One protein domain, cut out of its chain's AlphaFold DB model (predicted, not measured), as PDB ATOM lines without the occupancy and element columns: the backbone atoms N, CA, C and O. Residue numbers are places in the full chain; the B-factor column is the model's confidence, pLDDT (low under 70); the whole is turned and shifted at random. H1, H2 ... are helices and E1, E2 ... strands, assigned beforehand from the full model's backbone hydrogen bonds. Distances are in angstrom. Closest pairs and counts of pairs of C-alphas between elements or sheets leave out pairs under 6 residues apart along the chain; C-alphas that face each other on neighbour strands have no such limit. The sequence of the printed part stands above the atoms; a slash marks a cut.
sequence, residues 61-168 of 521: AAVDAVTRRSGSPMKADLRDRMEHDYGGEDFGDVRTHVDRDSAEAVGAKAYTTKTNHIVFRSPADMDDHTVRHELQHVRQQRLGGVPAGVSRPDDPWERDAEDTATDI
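This is residues 61 to 168 of the 521 residues of the protein "DUF4157 domain-containing protein" of Saccharothrix violaceirubra (UniProt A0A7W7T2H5). A small three-stranded sheet has the long helix H4 packed over one face, along its edge strand E2, and H5 crosses H4 on the side away from the sheet. H1 lies over the opposite face and touches H3, which sits by the end of the sheet where E2 begins and E3 ends, while H2 is off the sheet, near H4 and H5. The printed part has 108 residues, with five named helices and three named strands in the order H1 H2 E1 H3 E2 E3 H4 H5; the sheet runs E1 E3 E2 and is mixed, and the class is mostly helix. The whole is compact, with a radius of gyration of the C-alphas of 12.7 A, and rounded, spanning 35 by 29 by 24 A.

Find C-alpha 61 at (155.343, 251.663, 234.256); there H1 begins, and it runs through residues 61 to 67, 9.9 A from first to last C-alpha. Next comes H2, residues 76 to 85, 14.0 A long. E1, residues 95 to 98, begins at C-alpha 95, (143.900, 266.379, 234.509), and covers 10.4 A. One residue later you reach H3, residues 100 to 105, 8.5 A long. Then read E2, residues 110 to 113, 10.4 A, and E3, residues 117 to 120, 10.1 A. H4, residues 128 to 143, is the longest helix at 22.6 A. H5, residues 156 to 168, is 18.0 A long and ends at C-alpha 168, (143.990, 277.826, 216.458).

Look first at the sheet, where E3 is the inner strand and E1 and E2 are the edge strands. E1 and E3 are parallel at 23 degrees, with N 97 and O 118 at 2.8 A and N 120 and O 97 at 2.9 A. E2 and E3 form a hairpin, antiparallel at 164 degrees, with N 113 and O 117 at 2.8 A. Beside E1 you also find residues 72 to 73 paired antiparallel with residues 95 to 96 of E1. H4 is on the sheet at a height over the sheet of 8.4 A; it lies over E2 and runs along the strands, at 15 degrees to E2 on the local plane. Its closest C-alphas to E2 are those of Glu 134 and Thr 112, 5.9 A apart. H5 touches H4 at a steep tilt of 50 degrees, opposite ways, closest at the C-alphas of His 133 and Ala 161, 4.8 A. H5 is not on the sheet. H2 is not on it either, and it is close to H4 but not clearly touching, with the C-alphas of Met 82 and Arg 132 at 7.0 A. H1 is on the sheet, on the opposite face from H4, at a height of 10.0 A. H3 only grazes the sheet, with its residues 100 to 104. H1 and H3 touch at a steep tilt of 43 degrees, opposite ways, their closest C-alphas being those of Ala 62 and Ser 102, 5.2 A apart. In H1, H2, H3, H4 and H5 every O i to N i+4 pair is within hydrogen-bond range.

The two C-alphas farthest apart are those of Ala 61 and Gly 87, at 35.2 A. The printed part has no cut. The link from H4 to H5, residues 144 to 155, is long; those from E1 to H3, H3 to E2 and E2 to E3 are tight. The mean pLDDT of the printed part is 83.7, and the B-factor column falls under 70 at residues 144 to 154.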
ATOM      1  N   ALA A  61     155.518 251.658 232.809       73.19
ATOM      2  CA  ALA A  61     155.343 251.663 234.256       73.19
ATOM      3  C   ALA A  61     155.492 253.075 234.854       73.19
ATOM      4  O   ALA A  61     154.758 253.411 235.783       73.19
ATOM      5  N   ALA A  62     156.366 253.919 234.293       74.81
ATOM      6  CA  ALA A  62     156.463 255.332 234.662       74.81
ATOM      7  C   ALA A  62     155.173 256.102 234.308       74.81
ATOM      8  O   ALA A  62     154.598 256.770 235.171       74.81
ATOM      9  N   VAL A  63     154.643 255.926 233.090       77.94
ATOM     10  CA  VAL A  63     153.352 256.507 232.659       77.94
ATOM     11  C   VAL A  63     152.188 256.020 233.536       77.94
ATOM     12  O   VAL A  63     151.342 256.804 233.987       77.94
ATOM     13  N   ASP A  64     152.143 254.722 233.845       78.81
ATOM     14  CA  ASP A  64     151.111 254.151 234.710       78.81
ATOM     15  C   ASP A  64     151.201 254.653 236.155       78.81
ATOM     16  O   ASP A  64     150.168 254.850 236.800       78.81
ATOM     17  N   ALA A  65     152.405 254.895 236.677       79.06
ATOM     18  CA  ALA A  65     152.595 255.444 238.016       79.06
ATOM     19  C   ALA A  65     152.062 256.882 238.128       79.06
ATOM     20  O   ALA A  65     151.376 257.207 239.103       79.06
ATOM     21  N   VAL A  66     152.308 257.732 237.122       83.00
ATOM     22  CA  VAL A  66     151.809 259.118 237.102       83.00
ATOM     23  C   VAL A  66     150.288 259.155 237.027       83.00
ATOM     24  O   VAL A  66     149.648 259.859 237.807       83.00
ATOM     25  N   THR A  67     149.701 258.350 236.144       73.06
ATOM     26  CA  THR A  67     148.252 258.343 235.894       73.06
ATOM     27  C   THR A  67     147.418 257.673 236.988       73.06
ATOM     28  O   THR A  67     146.206 257.863 237.027       73.06
ATOM     29  N   ARG A  68     148.034 256.922 237.914       79.38
ATOM     30  CA  ARG A  68     147.370 256.476 239.157       79.38
ATOM     31  C   ARG A  68     147.102 257.625 240.131       79.38
ATOM     32  O   ARG A  68     146.293 257.468 241.044       79.38
ATOM     33  N   ARG A  69     147.773 258.768 239.963       79.94
ATOM     34  CA  ARG A  69     147.480 259.996 240.708       79.94
ATOM     35  C   ARG A  69     146.346 260.745 240.011       79.94
ATOM     36  O   ARG A  69     146.248 260.751 238.789       79.94
ATOM     37  N   SER A  70     145.514 261.434 240.786       76.31
ATOM     38  CA  SER A  70     144.353 262.158 240.249       76.31
ATOM     39  C   SER A  70     144.714 263.364 239.369       76.31
ATOM     40  O   SER A  70     143.868 263.827 238.611       76.31
ATOM     41  N   GLY A  71     145.949 263.873 239.463       88.00
ATOM     42  CA  GLY A  71     146.392 265.099 238.790       88.00
ATOM     43  C   GLY A  71     145.729 266.362 239.333       88.00
ATOM     44  O   GLY A  71     144.917 266.312 240.259       88.00
ATOM     45  N   SER A  72     146.078 267.501 238.741       92.00
ATOM     46  CA  SER A  72     145.447 268.792 239.020       92.00
ATOM     47  C   SER A  72     144.502 269.170 237.881       92.00
ATOM     48  O   SER A  72     144.858 268.968 236.717       92.00
ATOM     49  N   PRO A  73     143.319 269.749 238.160       92.25
ATOM     50  CA  PRO A  73     142.526 270.356 237.099       92.25
ATOM     51  C   PRO A  73     143.341 271.456 236.409       92.25
ATOM     52  O   PRO A  73     144.169 272.117 237.043       92.25
ATOM     53  N   MET A  74     143.096 271.658 235.115       91.75
ATOM     54  CA  MET A  74     143.663 272.795 234.396       91.75
ATOM     55  C   MET A  74     143.248 274.103 235.089       91.75
ATOM     56  O   MET A  74     142.121 274.227 235.580       91.75
ATOM     57  N   LYS A  75     144.163 275.081 235.170       90.31
ATOM     58  CA  LYS A  75     143.846 276.395 235.749       90.31
ATOM     59  C   LYS A  75     142.672 277.016 234.995       90.31
ATOM     60  O   LYS A  75     142.645 276.955 233.772       90.31
ATOM     61  N   ALA A  76     141.732 277.614 235.727       88.75
ATOM     62  CA  ALA A  76     140.473 278.092 235.158       88.75
ATOM     63  C   ALA A  76     140.678 279.071 233.991       88.75
ATOM     64  O   ALA A  76     140.036 278.926 232.966       88.75
ATOM     65  N   ASP A  77     141.628 280.001 234.104       89.19
ATOM     66  CA  ASP A  77     141.917 280.972 233.049       89.19
ATOM     67  C   ASP A  77     142.489 280.323 231.780       89.19
ATOM     68  O   ASP A  77     142.148 280.736 230.675       89.19
ATOM     69  N   LEU A  78     143.363 279.324 231.929       91.56
ATOM     70  CA  LEU A  78     143.918 278.566 230.810       91.56
ATOM     71  C   LEU A  78     142.837 277.695 230.172       91.56
ATOM     72  O   LEU A  78     142.697 277.703 228.956       91.56
ATOM     73  N   ARG A  79     142.040 277.003 230.992       94.31
ATOM     74  CA  ARG A  79     140.929 276.174 230.533       94.31
ATOM     75  C   ARG A  79     139.932 277.005 229.736       94.31
ATOM     76  O   ARG A  79     139.672 276.660 228.599       94.31
ATOM     77  N   ASP A  80     139.440 278.114 230.279       89.81
ATOM     78  CA  ASP A  80     138.427 278.935 229.609       89.81
ATOM     79  C   ASP A  80     138.936 279.469 228.252       89.81
ATOM     80  O   ASP A  80     138.176 279.530 227.285       89.81
ATOM     81  N   ARG A  81     140.235 279.805 228.145       92.25
ATOM     82  CA  ARG A  81     140.866 280.157 226.859       92.25
ATOM     83  C   ARG A  81     140.901 278.975 225.896       92.25
ATOM     84  O   ARG A  81     140.512 279.133 224.749       92.25
ATOM     85  N   MET A  82     141.333 277.803 226.354       94.75
ATOM     86  CA  MET A  82     141.408 276.611 225.508       94.75
ATOM     87  C   MET A  82     140.020 276.136 225.060       94.75
ATOM     88  O   MET A  82     139.818 275.807 223.901       94.75
ATOM     89  N   GLU A  83     139.022 276.155 225.939       92.38
ATOM     90  CA  GLU A  83     137.640 275.829 225.581       92.38
ATOM     91  C   GLU A  83     137.091 276.824 224.548       92.38
ATOM     92  O   GLU A  83     136.403 276.415 223.613       92.38
ATOM     93  N   HIS A  84     137.431 278.114 224.659       89.69
ATOM     94  CA  HIS A  84     137.093 279.117 223.648       89.69
ATOM     95  C   HIS A  84     137.764 278.830 222.296       89.69
ATOM     96  O   HIS A  84     137.077 278.772 221.276       89.69
ATOM     97  N   ASP A  85     139.075 278.588 222.311       88.75
ATOM     98  CA  ASP A  85     139.902 278.233 221.154       88.75
ATOM     99  C   ASP A  85     139.350 276.999 220.407       88.75
ATOM    100  O   ASP A  85     139.313 276.967 219.177       88.75
ATOM    101  N   TYR A  86     138.823 276.016 221.144       87.94
ATOM    102  CA  TYR A  86     138.206 274.793 220.617       87.94
ATOM    103  C   TYR A  86     136.682 274.895 220.380       87.94
ATOM    104  O   TYR A  86     135.979 273.885 220.270       87.94
ATOM    105  N   GLY A  87     136.123 276.107 220.285       85.81
ATOM    106  CA  GLY A  87     134.713 276.310 219.923       85.81
ATOM    107  C   GLY A  87     133.712 275.834 220.986       85.81
ATOM    108  O   GLY A  87     132.644 275.299 220.665       85.81
ATOM    109  N   GLY A  88     134.063 275.989 222.263       82.50
ATOM    110  CA  GLY A  88     133.259 275.603 223.424       82.50
ATOM    111  C   GLY A  88     133.266 274.102 223.718       82.50
ATOM    112  O   GLY A  88     132.268 273.565 224.208       82.50
ATOM    113  N   GLU A  89     134.316 273.372 223.336       87.25
ATOM    114  CA  GLU A  89     134.539 272.015 223.852       87.25
ATOM    115  C   GLU A  89     134.821 272.050 225.360       87.25
ATOM    116  O   GLU A  89     135.432 272.992 225.839       87.25
ATOM    117  N   ASP A  90     134.319 271.060 226.106       89.81
ATOM    118  CA  ASP A  90     134.493 270.973 227.561       89.81
ATOM    119  C   ASP A  90     135.774 270.193 227.889       89.81
ATOM    120  O   ASP A  90     135.920 269.021 227.508       89.81
ATOM    121  N   PHE A  91     136.690 270.843 228.605       94.38
ATOM    122  CA  PHE A  91     137.938 270.260 229.100       94.38
ATOM    123  C   PHE A  91     138.005 270.258 230.638       94.38
ATOM    124  O   PHE A  91     139.076 270.085 231.223       94.38
ATOM    125  N   GLY A  92     136.880 270.431 231.339       91.56
ATOM    126  CA  GLY A  92     136.824 270.458 232.806       91.56
ATOM    127  C   GLY A  92     137.198 269.133 233.491       91.56
ATOM    128  O   GLY A  92     137.628 269.106 234.655       91.56
ATOM    129  N   ASP A  93     137.073 268.023 232.774       91.25
ATOM    130  CA  ASP A  93     137.513 266.692 233.188       91.25
ATOM    131  C   ASP A  93     139.021 266.463 232.991       91.25
ATOM    132  O   ASP A  93     139.551 265.538 233.605       91.25
ATOM    133  N   VAL A  94     139.721 267.299 232.213       95.06
ATOM    134  CA  VAL A  94     141.156 267.144 231.935       95.06
ATOM    135  C   VAL A  94     141.982 267.298 233.215       95.06
ATOM    136  O   VAL A  94     141.730 268.159 234.075       95.06
ATOM    137  N   ARG A  95     142.979 266.422 233.369       94.94
ATOM    138  CA  ARG A  95     143.900 266.379 234.509       94.94
ATOM    139  C   ARG A  95     145.331 266.580 234.045       94.94
ATOM    140  O   ARG A  95     145.875 265.769 233.309       94.94
ATOM    141  N   THR A  96     145.943 267.649 234.531       94.31
ATOM    142  CA  THR A  96     147.336 268.002 234.260       94.31
ATOM    143  C   THR A  96     148.268 267.475 235.347       94.31
ATOM    144  O   THR A  96     147.937 267.491 236.538       94.31
ATOM    145  N   HIS A  97     149.450 267.030 234.940       94.38
ATOM    146  CA  HIS A  97     150.535 266.596 235.816       94.38
ATOM    147  C   HIS A  97     151.825 267.289 235.395       94.38
ATOM    148  O   HIS A  97     151.998 267.618 234.225       94.38
ATOM    149  N   VAL A  98     152.741 267.471 236.342       93.06
ATOM    150  CA  VAL A  98     154.118 267.867 236.047       93.06
ATOM    151  C   VAL A  98     155.018 266.757 236.561       93.06
ATOM    152  O   VAL A  98     155.108 266.557 237.771       93.06
ATOM    153  N   ASP A  99     155.626 266.011 235.647       89.81
ATOM    154  CA  ASP A  99     156.468 264.865 235.972       89.81
ATOM    155  C   ASP A  99     157.572 264.716 234.924       89.81
ATOM    156  O   ASP A  99     157.349 264.259 233.801       89.81
ATOM    157  N   ARG A 100     158.769 265.176 235.294       84.75
ATOM    158  CA  ARG A 100     159.926 265.206 234.403       84.75
ATOM    159  C   ARG A 100     160.350 263.804 233.986       84.75
ATOM    160  O   ARG A 100     160.543 263.568 232.799       84.75
ATOM    161  N   ASP A 101     160.469 262.908 234.958       79.12
ATOM    162  CA  ASP A 101     161.024 261.572 234.761       79.12
ATOM    163  C   ASP A 101     160.115 260.751 233.841       79.12
ATOM    164  O   ASP A 101     160.586 260.113 232.902       79.12
ATOM    165  N   SER A 102     158.793 260.840 234.024       82.69
ATOM    166  CA  SER A 102     157.846 260.156 233.144       82.69
ATOM    167  C   SER A 102     157.822 260.721 231.724       82.69
ATOM    168  O   SER A 102     157.706 259.938 230.784       82.69
ATOM    169  N   ALA A 103     157.907 262.043 231.555       80.75
ATOM    170  CA  ALA A 103     157.935 262.662 230.231       80.75
ATOM    171  C   ALA A 103     159.247 262.348 229.486       80.75
ATOM    172  O   ALA A 103     159.223 261.999 228.308       80.75
ATOM    173  N   GLU A 104     160.389 262.381 230.181       80.38
ATOM    174  CA  GLU A 104     161.688 261.995 229.617       80.38
ATOM    175  C   GLU A 104     161.745 260.496 229.277       80.38
ATOM    176  O   GLU A 104     162.297 260.139 228.237       80.38
ATOM    177  N   ALA A 105     161.108 259.627 230.073       74.31
ATOM    178  CA  ALA A 105     161.034 258.188 229.806       74.31
ATOM    179  C   ALA A 105     160.305 257.844 228.494       74.31
ATOM    180  O   ALA A 105     160.593 256.809 227.889       74.31
ATOM    181  N   VAL A 106     159.388 258.702 228.033       71.38
ATOM    182  CA  VAL A 106     158.734 258.586 226.715       71.38
ATOM    183  C   VAL A 106     159.332 259.526 225.663       71.38
ATOM    184  O   VAL A 106     158.843 259.581 224.540       71.38
ATOM    185  N   GLY A 107     160.407 260.248 225.999       76.12
ATOM    186  CA  GLY A 107     161.112 261.144 225.083       76.12
ATOM    187  C   GLY A 107     160.342 262.413 224.704       76.12
ATOM    188  O   GLY A 107     160.637 262.996 223.663       76.12
ATOM    189  N   ALA A 108     159.381 262.852 225.523       79.19
ATOM    190  CA  ALA A 108     158.456 263.931 225.181       79.19
ATOM    191  C   ALA A 108     158.593 265.166 226.094       79.19
ATOM    192  O   ALA A 108     159.091 265.099 227.222       79.19
ATOM    193  N   LYS A 109     158.148 266.331 225.599       84.00
ATOM    194  CA  LYS A 109     158.003 267.555 226.416       84.00
ATOM    195  C   LYS A 109     156.687 267.559 227.192       84.00
ATOM    196  O   LYS A 109     156.652 268.004 228.341       84.00
ATOM    197  N   ALA A 110     155.641 267.044 226.563       90.06
ATOM    198  CA  ALA A 110     154.354 266.735 227.148       90.06
ATOM    199  C   ALA A 110     153.788 265.480 226.461       90.06
ATOM    200  O   ALA A 110     154.328 265.058 225.440       90.06
ATOM    201  N   TYR A 111     152.801 264.829 227.072       88.62
ATOM    202  CA  TYR A 111     152.061 263.740 226.435       88.62
ATOM    203  C   TYR A 111     150.651 263.600 227.015       88.62
ATOM    204  O   TYR A 111     150.409 263.920 228.187       88.62
ATOM    205  N   THR A 112     149.750 263.012 226.226       91.31
ATOM    206  CA  THR A 112     148.351 262.762 226.597       91.31
ATOM    207  C   THR A 112     148.029 261.272 226.704       91.31
ATOM    208  O   THR A 112     148.383 260.460 225.852       91.31
ATOM    209  N   THR A 113     147.317 260.867 227.757       84.31
ATOM    210  CA  THR A 113     146.998 259.460 228.037       84.31
ATOM    211  C   THR A 113     145.658 259.283 228.762       84.31
ATOM    212  O   THR A 113     145.121 260.215 229.359       84.31
ATOM    213  N   LYS A 114     145.121 258.053 228.735       70.56
ATOM    214  CA  LYS A 114     143.873 257.634 229.410       70.56
ATOM    215  C   LYS A 114     142.697 258.587 229.160       70.56
ATOM    216  O   LYS A 114     141.911 258.862 230.061       70.56
ATOM    217  N   THR A 115     142.587 259.074 227.927       72.00
ATOM    218  CA  THR A 115     141.526 259.941 227.398       72.00
ATOM    219  C   THR A 115     141.562 261.391 227.880       72.00
ATOM    220  O   THR A 115     141.179 262.266 227.114       72.00
ATOM    221  N   ASN A 116     141.994 261.682 229.110       85.56
ATOM    222  CA  ASN A 116     141.916 263.035 229.678       85.56
ATOM    223  C   ASN A 116     143.077 263.424 230.618       85.56
ATOM    224  O   ASN A 116     142.958 264.408 231.352       85.56
ATOM    225  N   HIS A 117     144.193 262.688 230.634       91.38
ATOM    226  CA  HIS A 117     145.379 263.052 231.418       91.38
ATOM    227  C   HIS A 117     146.468 263.637 230.519       91.38
ATOM    228  O   HIS A 117     146.886 262.977 229.576       91.38
ATOM    229  N   ILE A 118     146.977 264.822 230.862       93.94
ATOM    230  CA  ILE A 118     148.111 265.465 230.185       93.94
ATOM    231  C   ILE A 118     149.266 265.580 231.175       93.94
ATOM    232  O   ILE A 118     149.091 266.073 232.293       93.94
ATOM    233  N   VAL A 119     150.451 265.133 230.784       93.44
ATOM    234  CA  VAL A 119     151.658 265.193 231.611       93.44
ATOM    235  C   VAL A 119     152.667 266.103 230.939       93.44
ATOM    236  O   VAL A 119     153.023 265.876 229.795       93.44
ATOM    237  N   PHE A 120     153.149 267.109 231.662       91.81
ATOM    238  CA  PHE A 120     154.197 268.016 231.208       91.81
ATOM    239  C   PHE A 120     155.508 267.685 231.911       91.81
ATOM    240  O   PHE A 120     155.530 267.405 233.112       91.81
ATOM    241  N   ARG A 121     156.624 267.787 231.194       89.94
ATOM    242  CA  ARG A 121     157.957 267.603 231.778       89.94
ATOM    243  C   ARG A 121     158.274 268.680 232.818       89.94
ATOM    244  O   ARG A 121     158.896 268.403 233.842       89.94
ATOM    245  N   SER A 122     157.847 269.916 232.573       91.19
ATOM    246  CA  SER A 122     158.000 271.036 233.496       91.19
ATOM    247  C   SER A 122     156.860 272.050 233.334       91.19
ATOM    248  O   SER A 122     156.200 272.067 232.296       91.19
ATOM    249  N   PRO A 123     156.643 272.964 234.301       88.12
ATOM    250  CA  PRO A 123     155.656 274.031 234.144       88.12
ATOM    251  C   PRO A 123     155.970 274.991 232.986       88.12
ATOM    252  O   PRO A 123     155.077 275.691 232.526       88.12
ATOM    253  N   ALA A 124     157.230 275.054 232.539       83.62
ATOM    254  CA  ALA A 124     157.641 275.886 231.410       83.62
ATOM    255  C   ALA A 124     157.252 275.279 230.052       83.62
ATOM    256  O   ALA A 124     157.157 276.016 229.080       83.62
ATOM    257  N   ASP A 125     157.003 273.965 229.999       84.19
ATOM    258  CA  ASP A 125     156.505 273.269 228.808       84.19
ATOM    259  C   ASP A 125     154.962 273.398 228.673       84.19
ATOM    260  O   ASP A 125     154.372 272.828 227.765       84.19
ATOM    261  N   MET A 126     154.284 274.136 229.570       90.56
ATOM    262  CA  MET A 126     152.838 274.426 229.514       90.56
ATOM    263  C   MET A 126     152.536 275.735 228.760       90.56
ATOM    264  O   MET A 126     151.786 276.582 229.255       90.56
ATOM    265  N   ASP A 127     153.163 275.950 227.607       90.69
ATOM    266  CA  ASP A 127     152.833 277.080 226.736       90.69
ATOM    267  C   ASP A 127     151.553 276.811 225.922       90.69
ATOM    268  O   ASP A 127     151.145 275.664 225.743       90.69
ATOM    269  N   ASP A 128     150.905 277.870 225.429       89.00
ATOM    270  CA  ASP A 128     149.601 277.758 224.764       89.00
ATOM    271  C   ASP A 128     149.628 276.839 223.528       89.00
ATOM    272  O   ASP A 128     148.627 276.185 223.245       89.00
ATOM    273  N   HIS A 129     150.739 276.771 222.787       91.06
ATOM    274  CA  HIS A 129     150.837 275.892 221.621       91.06
ATOM    275  C   HIS A 129     150.887 274.428 222.057       91.06
ATOM    276  O   HIS A 129     150.072 273.625 221.607       91.06
ATOM    277  N   THR A 130     151.775 274.103 223.000       90.62
ATOM    278  CA  THR A 130     151.870 272.752 223.568       90.62
ATOM    279  C   THR A 130     150.542 272.324 224.201       90.62
ATOM    280  O   THR A 130     150.078 271.213 223.978       90.62
ATOM    281  N   VAL A 131     149.862 273.208 224.937       94.06
ATOM    282  CA  VAL A 131     148.555 272.887 225.536       94.06
ATOM    283  C   VAL A 131     147.498 272.602 224.466       94.06
ATOM    284  O   VAL A 131     146.723 271.662 224.633       94.06
ATOM    285  N   ARG A 132     147.461 273.362 223.364       95.12
ATOM    286  CA  ARG A 132     146.547 273.065 222.250       95.12
ATOM    287  C   ARG A 132     146.857 271.709 221.634       95.12
ATOM    288  O   ARG A 132     145.923 270.933 221.476       95.12
ATOM    289  N   HIS A 133     148.124 271.420 221.355       94.12
ATOM    290  CA  HIS A 133     148.565 270.147 220.783       94.12
ATOM    291  C   HIS A 133     148.064 268.961 221.632       94.12
ATOM    292  O   HIS A 133     147.331 268.098 221.155       94.12
ATOM    293  N   GLU A 134     148.320 268.991 222.941       94.88
ATOM    294  CA  GLU A 134     147.877 267.933 223.859       94.88
ATOM    295  C   GLU A 134     146.344 267.836 223.991       94.88
ATOM    296  O   GLU A 134     145.775 266.749 224.110       94.88
ATOM    297  N   LEU A 135     145.624 268.959 223.936       94.75
ATOM    298  CA  LEU A 135     144.158 268.944 223.948       94.75
ATOM    299  C   LEU A 135     143.557 268.354 222.669       94.75
ATOM    300  O   LEU A 135     142.493 267.728 222.736       94.75
ATOM    301  N   GLN A 136     144.234 268.476 221.527       92.88
ATOM    302  CA  GLN A 136     143.804 267.774 220.324       92.88
ATOM    303  C   GLN A 136     143.946 266.256 220.508       92.88
ATOM    304  O   GLN A 136     143.018 265.526 220.161       92.88
ATOM    305  N   HIS A 137     144.994 265.766 221.178       90.00
ATOM    306  CA  HIS A 137     145.076 264.349 221.554       90.00
ATOM    307  C   HIS A 137     143.952 263.902 222.498       90.00
ATOM    308  O   HIS A 137     143.410 262.806 222.329       90.00
ATOM    309  N   VAL A 138     143.529 264.742 223.451       91.88
ATOM    310  CA  VAL A 138     142.344 264.464 224.291       91.88
ATOM    311  C   VAL A 138     141.102 264.274 223.411       91.88
ATOM    312  O   VAL A 138     140.357 263.302 223.569       91.88
ATOM    313  N   ARG A 139     140.892 265.166 222.439       88.94
ATOM    314  CA  ARG A 139     139.766 265.096 221.499       88.94
ATOM    315  C   ARG A 139     139.824 263.845 220.619       88.94
ATOM    316  O   ARG A 139     138.816 263.151 220.481       88.94
ATOM    317  N   GLN A 140     140.998 263.508 220.089       84.31
ATOM    318  CA  GLN A 140     141.229 262.292 219.302       84.31
ATOM    319  C   GLN A 140     140.921 261.027 220.123       84.31
ATOM    320  O   GLN A 140     140.168 260.160 219.675       84.31
ATOM    321  N   GLN A 141     141.412 260.941 221.365       84.44
ATOM    322  CA  GLN A 141     141.149 259.800 222.249       84.44
ATOM    323  C   GLN A 141     139.656 259.667 222.604       84.44
ATOM    324  O   GLN A 141     139.149 258.547 222.696       84.44
ATOM    325  N   ARG A 142     138.923 260.782 222.748       83.62
ATOM    326  CA  ARG A 142     137.460 260.790 222.970       83.62
ATOM    327  C   ARG A 142     136.660 260.296 221.765       83.62
ATOM    328  O   ARG A 142     135.630 259.649 221.952       83.62
ATOM    329  N   LEU A 143     137.106 260.605 220.547       74.19
ATOM    330  CA  LEU A 143     136.460 260.159 219.307       74.19
ATOM    331  C   LEU A 143     136.640 258.650 219.061       74.19
ATOM    332  O   LEU A 143     135.816 258.041 218.377       74.19
ATOM    333  N   GLY A 144     137.658 258.044 219.682       57.94
ATOM    334  CA  GLY A 144     137.988 256.627 219.558       57.94
ATOM    335  C   GLY A 144     138.717 256.303 218.250       57.94
ATOM    336  O   GLY A 144     138.626 257.032 217.269       57.94
ATOM    337  N   GLY A 145     139.457 255.190 218.230       57.03
ATOM    338  CA  GLY A 145     140.208 254.749 217.042       57.03
ATOM    339  C   GLY A 145     141.679 255.179 216.989       57.03
ATOM    340  O   GLY A 145     142.328 254.947 215.972       57.03
ATOM    341  N   VAL A 146     142.219 255.745 218.071       62.41
ATOM    342  CA  VAL A 146     143.659 256.020 218.203       62.41
ATOM    343  C   VAL A 146     144.404 254.710 218.534       62.41
ATOM    344  O   VAL A 146     143.927 253.956 219.392       62.41
ATOM    345  N   PRO A 147     145.534 254.392 217.867       56.31
ATOM    346  CA  PRO A 147     146.350 253.218 218.174       56.31
ATOM    347  C   PRO A 147     146.773 253.159 219.648       56.31
ATOM    348  O   PRO A 147     147.034 254.180 220.277       56.31
ATOM    349  N   ALA A 148     146.862 251.951 220.209       56.19
ATOM    350  CA  ALA A 148     147.365 251.766 221.567       56.19
ATOM    351  C   ALA A 148     148.895 251.909 221.604       56.19
ATOM    352  O   ALA A 148     149.590 251.280 220.807       56.19
ATOM    353  N   GLY A 149     149.412 252.670 222.568       63.16
ATOM    354  CA  GLY A 149     150.848 252.872 222.769       63.16
ATOM    355  C   GLY A 149     151.233 254.348 222.780       63.16
ATOM    356  O   GLY A 149     150.372 255.216 222.877       63.16
ATOM    357  N   VAL A 150     152.537 254.614 222.727       66.81
ATOM    358  CA  VAL A 150     153.071 255.972 222.553       66.81
ATOM    359  C   VAL A 150     153.020 256.300 221.065       66.81
ATOM    360  O   VAL A 150     153.603 255.562 220.265       66.81
ATOM    361  N   SER A 151     152.307 257.370 220.721       65.19
ATOM    362  CA  SER A 151     152.266 257.942 219.376       65.19
ATOM    363  C   SER A 151     153.675 258.277 218.887       65.19
ATOM    364  O   SER A 151     154.573 258.583 219.679       65.19
ATOM    365  N   ARG A 152     153.909 258.154 217.581       67.38
ATOM    366  CA  ARG A 152     155.205 258.519 216.996       67.38
ATOM    367  C   ARG A 152     155.093 259.942 216.472       67.38
ATOM    368  O   ARG A 152     154.112 260.188 215.787       67.38
ATOM    369  N   PRO A 153     156.097 260.818 216.665       64.00
ATOM    370  CA  PRO A 153     156.026 262.225 216.244       64.00
ATOM    371  C   PRO A 153     155.653 262.468 214.768       64.00
ATOM    372  O   PRO A 153     155.324 263.588 214.398       64.00
ATOM    373  N   ASP A 154     155.760 261.446 213.911       62.19
ATOM    374  CA  ASP A 154     155.448 261.469 212.480       62.19
ATOM    375  C   ASP A 154     154.079 260.856 212.117       62.19
ATOM    376  O   ASP A 154     153.733 260.770 210.935       62.19
ATOM    377  N   ASP A 155     153.293 260.392 213.091       71.19
ATOM    378  CA  ASP A 155     152.009 259.760 212.816       71.19
ATOM    379  C   ASP A 155     150.904 260.785 212.458       71.19
ATOM    380  O   ASP A 155     151.032 261.984 212.718       71.19
ATOM    381  N   PRO A 156     149.816 260.357 211.785       72.88
ATOM    382  CA  PRO A 156     148.746 261.272 211.383       72.88
ATOM    383  C   PRO A 156     148.071 262.005 212.550       72.88
ATOM    384  O   PRO A 156     147.501 263.070 212.333       72.88
ATOM    385  N   TRP A 157     148.115 261.452 213.764       77.94
ATOM    386  CA  TRP A 157     147.485 262.040 214.944       77.94
ATOM    387  C   TRP A 157     148.344 263.153 215.536       77.94
ATOM    388  O   TRP A 157     147.803 264.187 215.917       77.94
ATOM    389  N   GLU A 158     149.664 262.975 215.557       81.31
ATOM    390  CA  GLU A 158     150.627 264.024 215.917       81.31
ATOM    391  C   GLU A 158     150.602 265.177 214.905       81.31
ATOM    392  O   GLU A 158     150.613 266.341 215.297       81.31
ATOM    393  N   ARG A 159     150.472 264.879 213.601       82.44
ATOM    394  CA  ARG A 159     150.313 265.921 212.568       82.44
ATOM    395  C   ARG A 159     149.006 266.698 212.712       82.44
ATOM    396  O   ARG A 159     149.031 267.922 212.709       82.44
ATOM    397  N   ASP A 160     147.882 266.009 212.901       81.44
ATOM    398  CA  ASP A 160     146.586 266.653 213.161       81.44
ATOM    399  C   ASP A 160     146.607 267.501 214.449       81.44
ATOM    400  O   ASP A 160     146.021 268.586 214.485       81.44
ATOM    401  N   ALA A 161     147.312 267.043 215.490       82.38
ATOM    402  CA  ALA A 161     147.527 267.800 216.721       82.38
ATOM    403  C   ALA A 161     148.358 269.069 216.491       82.38
ATOM    404  O   ALA A 161     147.971 270.144 216.957       82.38
ATOM    405  N   GLU A 162     149.441 268.964 215.725       88.75
ATOM    406  CA  GLU A 162     150.322 270.085 215.394       88.75
ATOM    407  C   GLU A 162     149.643 271.126 214.492       88.75
ATOM    408  O   GLU A 162     149.687 272.328 214.778       88.75
ATOM    409  N   ASP A 163     148.955 270.674 213.442       82.94
ATOM    410  CA  ASP A 163     148.221 271.538 212.516       82.94
ATOM    411  C   ASP A 163     147.092 272.271 213.250       82.94
ATOM    412  O   ASP A 163     146.956 273.492 213.139       82.94
ATOM    413  N   THR A 164     146.335 271.560 214.095       83.25
ATOM    414  CA  THR A 164     145.271 272.161 214.911       83.25
ATOM    415  C   THR A 164     145.829 273.202 215.884       83.25
ATOM    416  O   THR A 164     145.279 274.302 215.997       83.25
ATOM    417  N   ALA A 165     146.930 272.896 216.579       87.69
ATOM    418  CA  ALA A 165     147.566 273.824 217.513       87.69
ATOM    419  C   ALA A 165     148.054 275.101 216.812       87.69
ATOM    420  O   ALA A 165     147.861 276.212 217.327       87.69
ATOM    421  N   THR A 166     148.621 274.940 215.617       85.50
ATOM    422  CA  THR A 166     149.083 276.031 214.762       85.50
ATOM    423  C   THR A 166     147.919 276.887 214.256       85.50
ATOM    424  O   THR A 166     147.971 278.116 214.363       85.50
ATOM    425  N   ASP A 167     146.855 276.274 213.745       80.25
ATOM    426  CA  ASP A 167     145.718 276.978 213.141       80.25
ATOM    427  C   ASP A 167     144.889 277.750 214.167       80.25
ATOM    428  O   ASP A 167     144.547 278.918 213.946       80.25
ATOM    429  N   ILE A 168     144.628 277.144 215.328       87.81
ATOM    430  CA  ILE A 168     143.990 277.826 216.458       87.81
ATOM    431  C   ILE A 168     144.879 278.984 216.933       87.81
ATOM    432  O   ILE A 168     144.393 280.100 217.129       87.81
TER     433      ILE A 168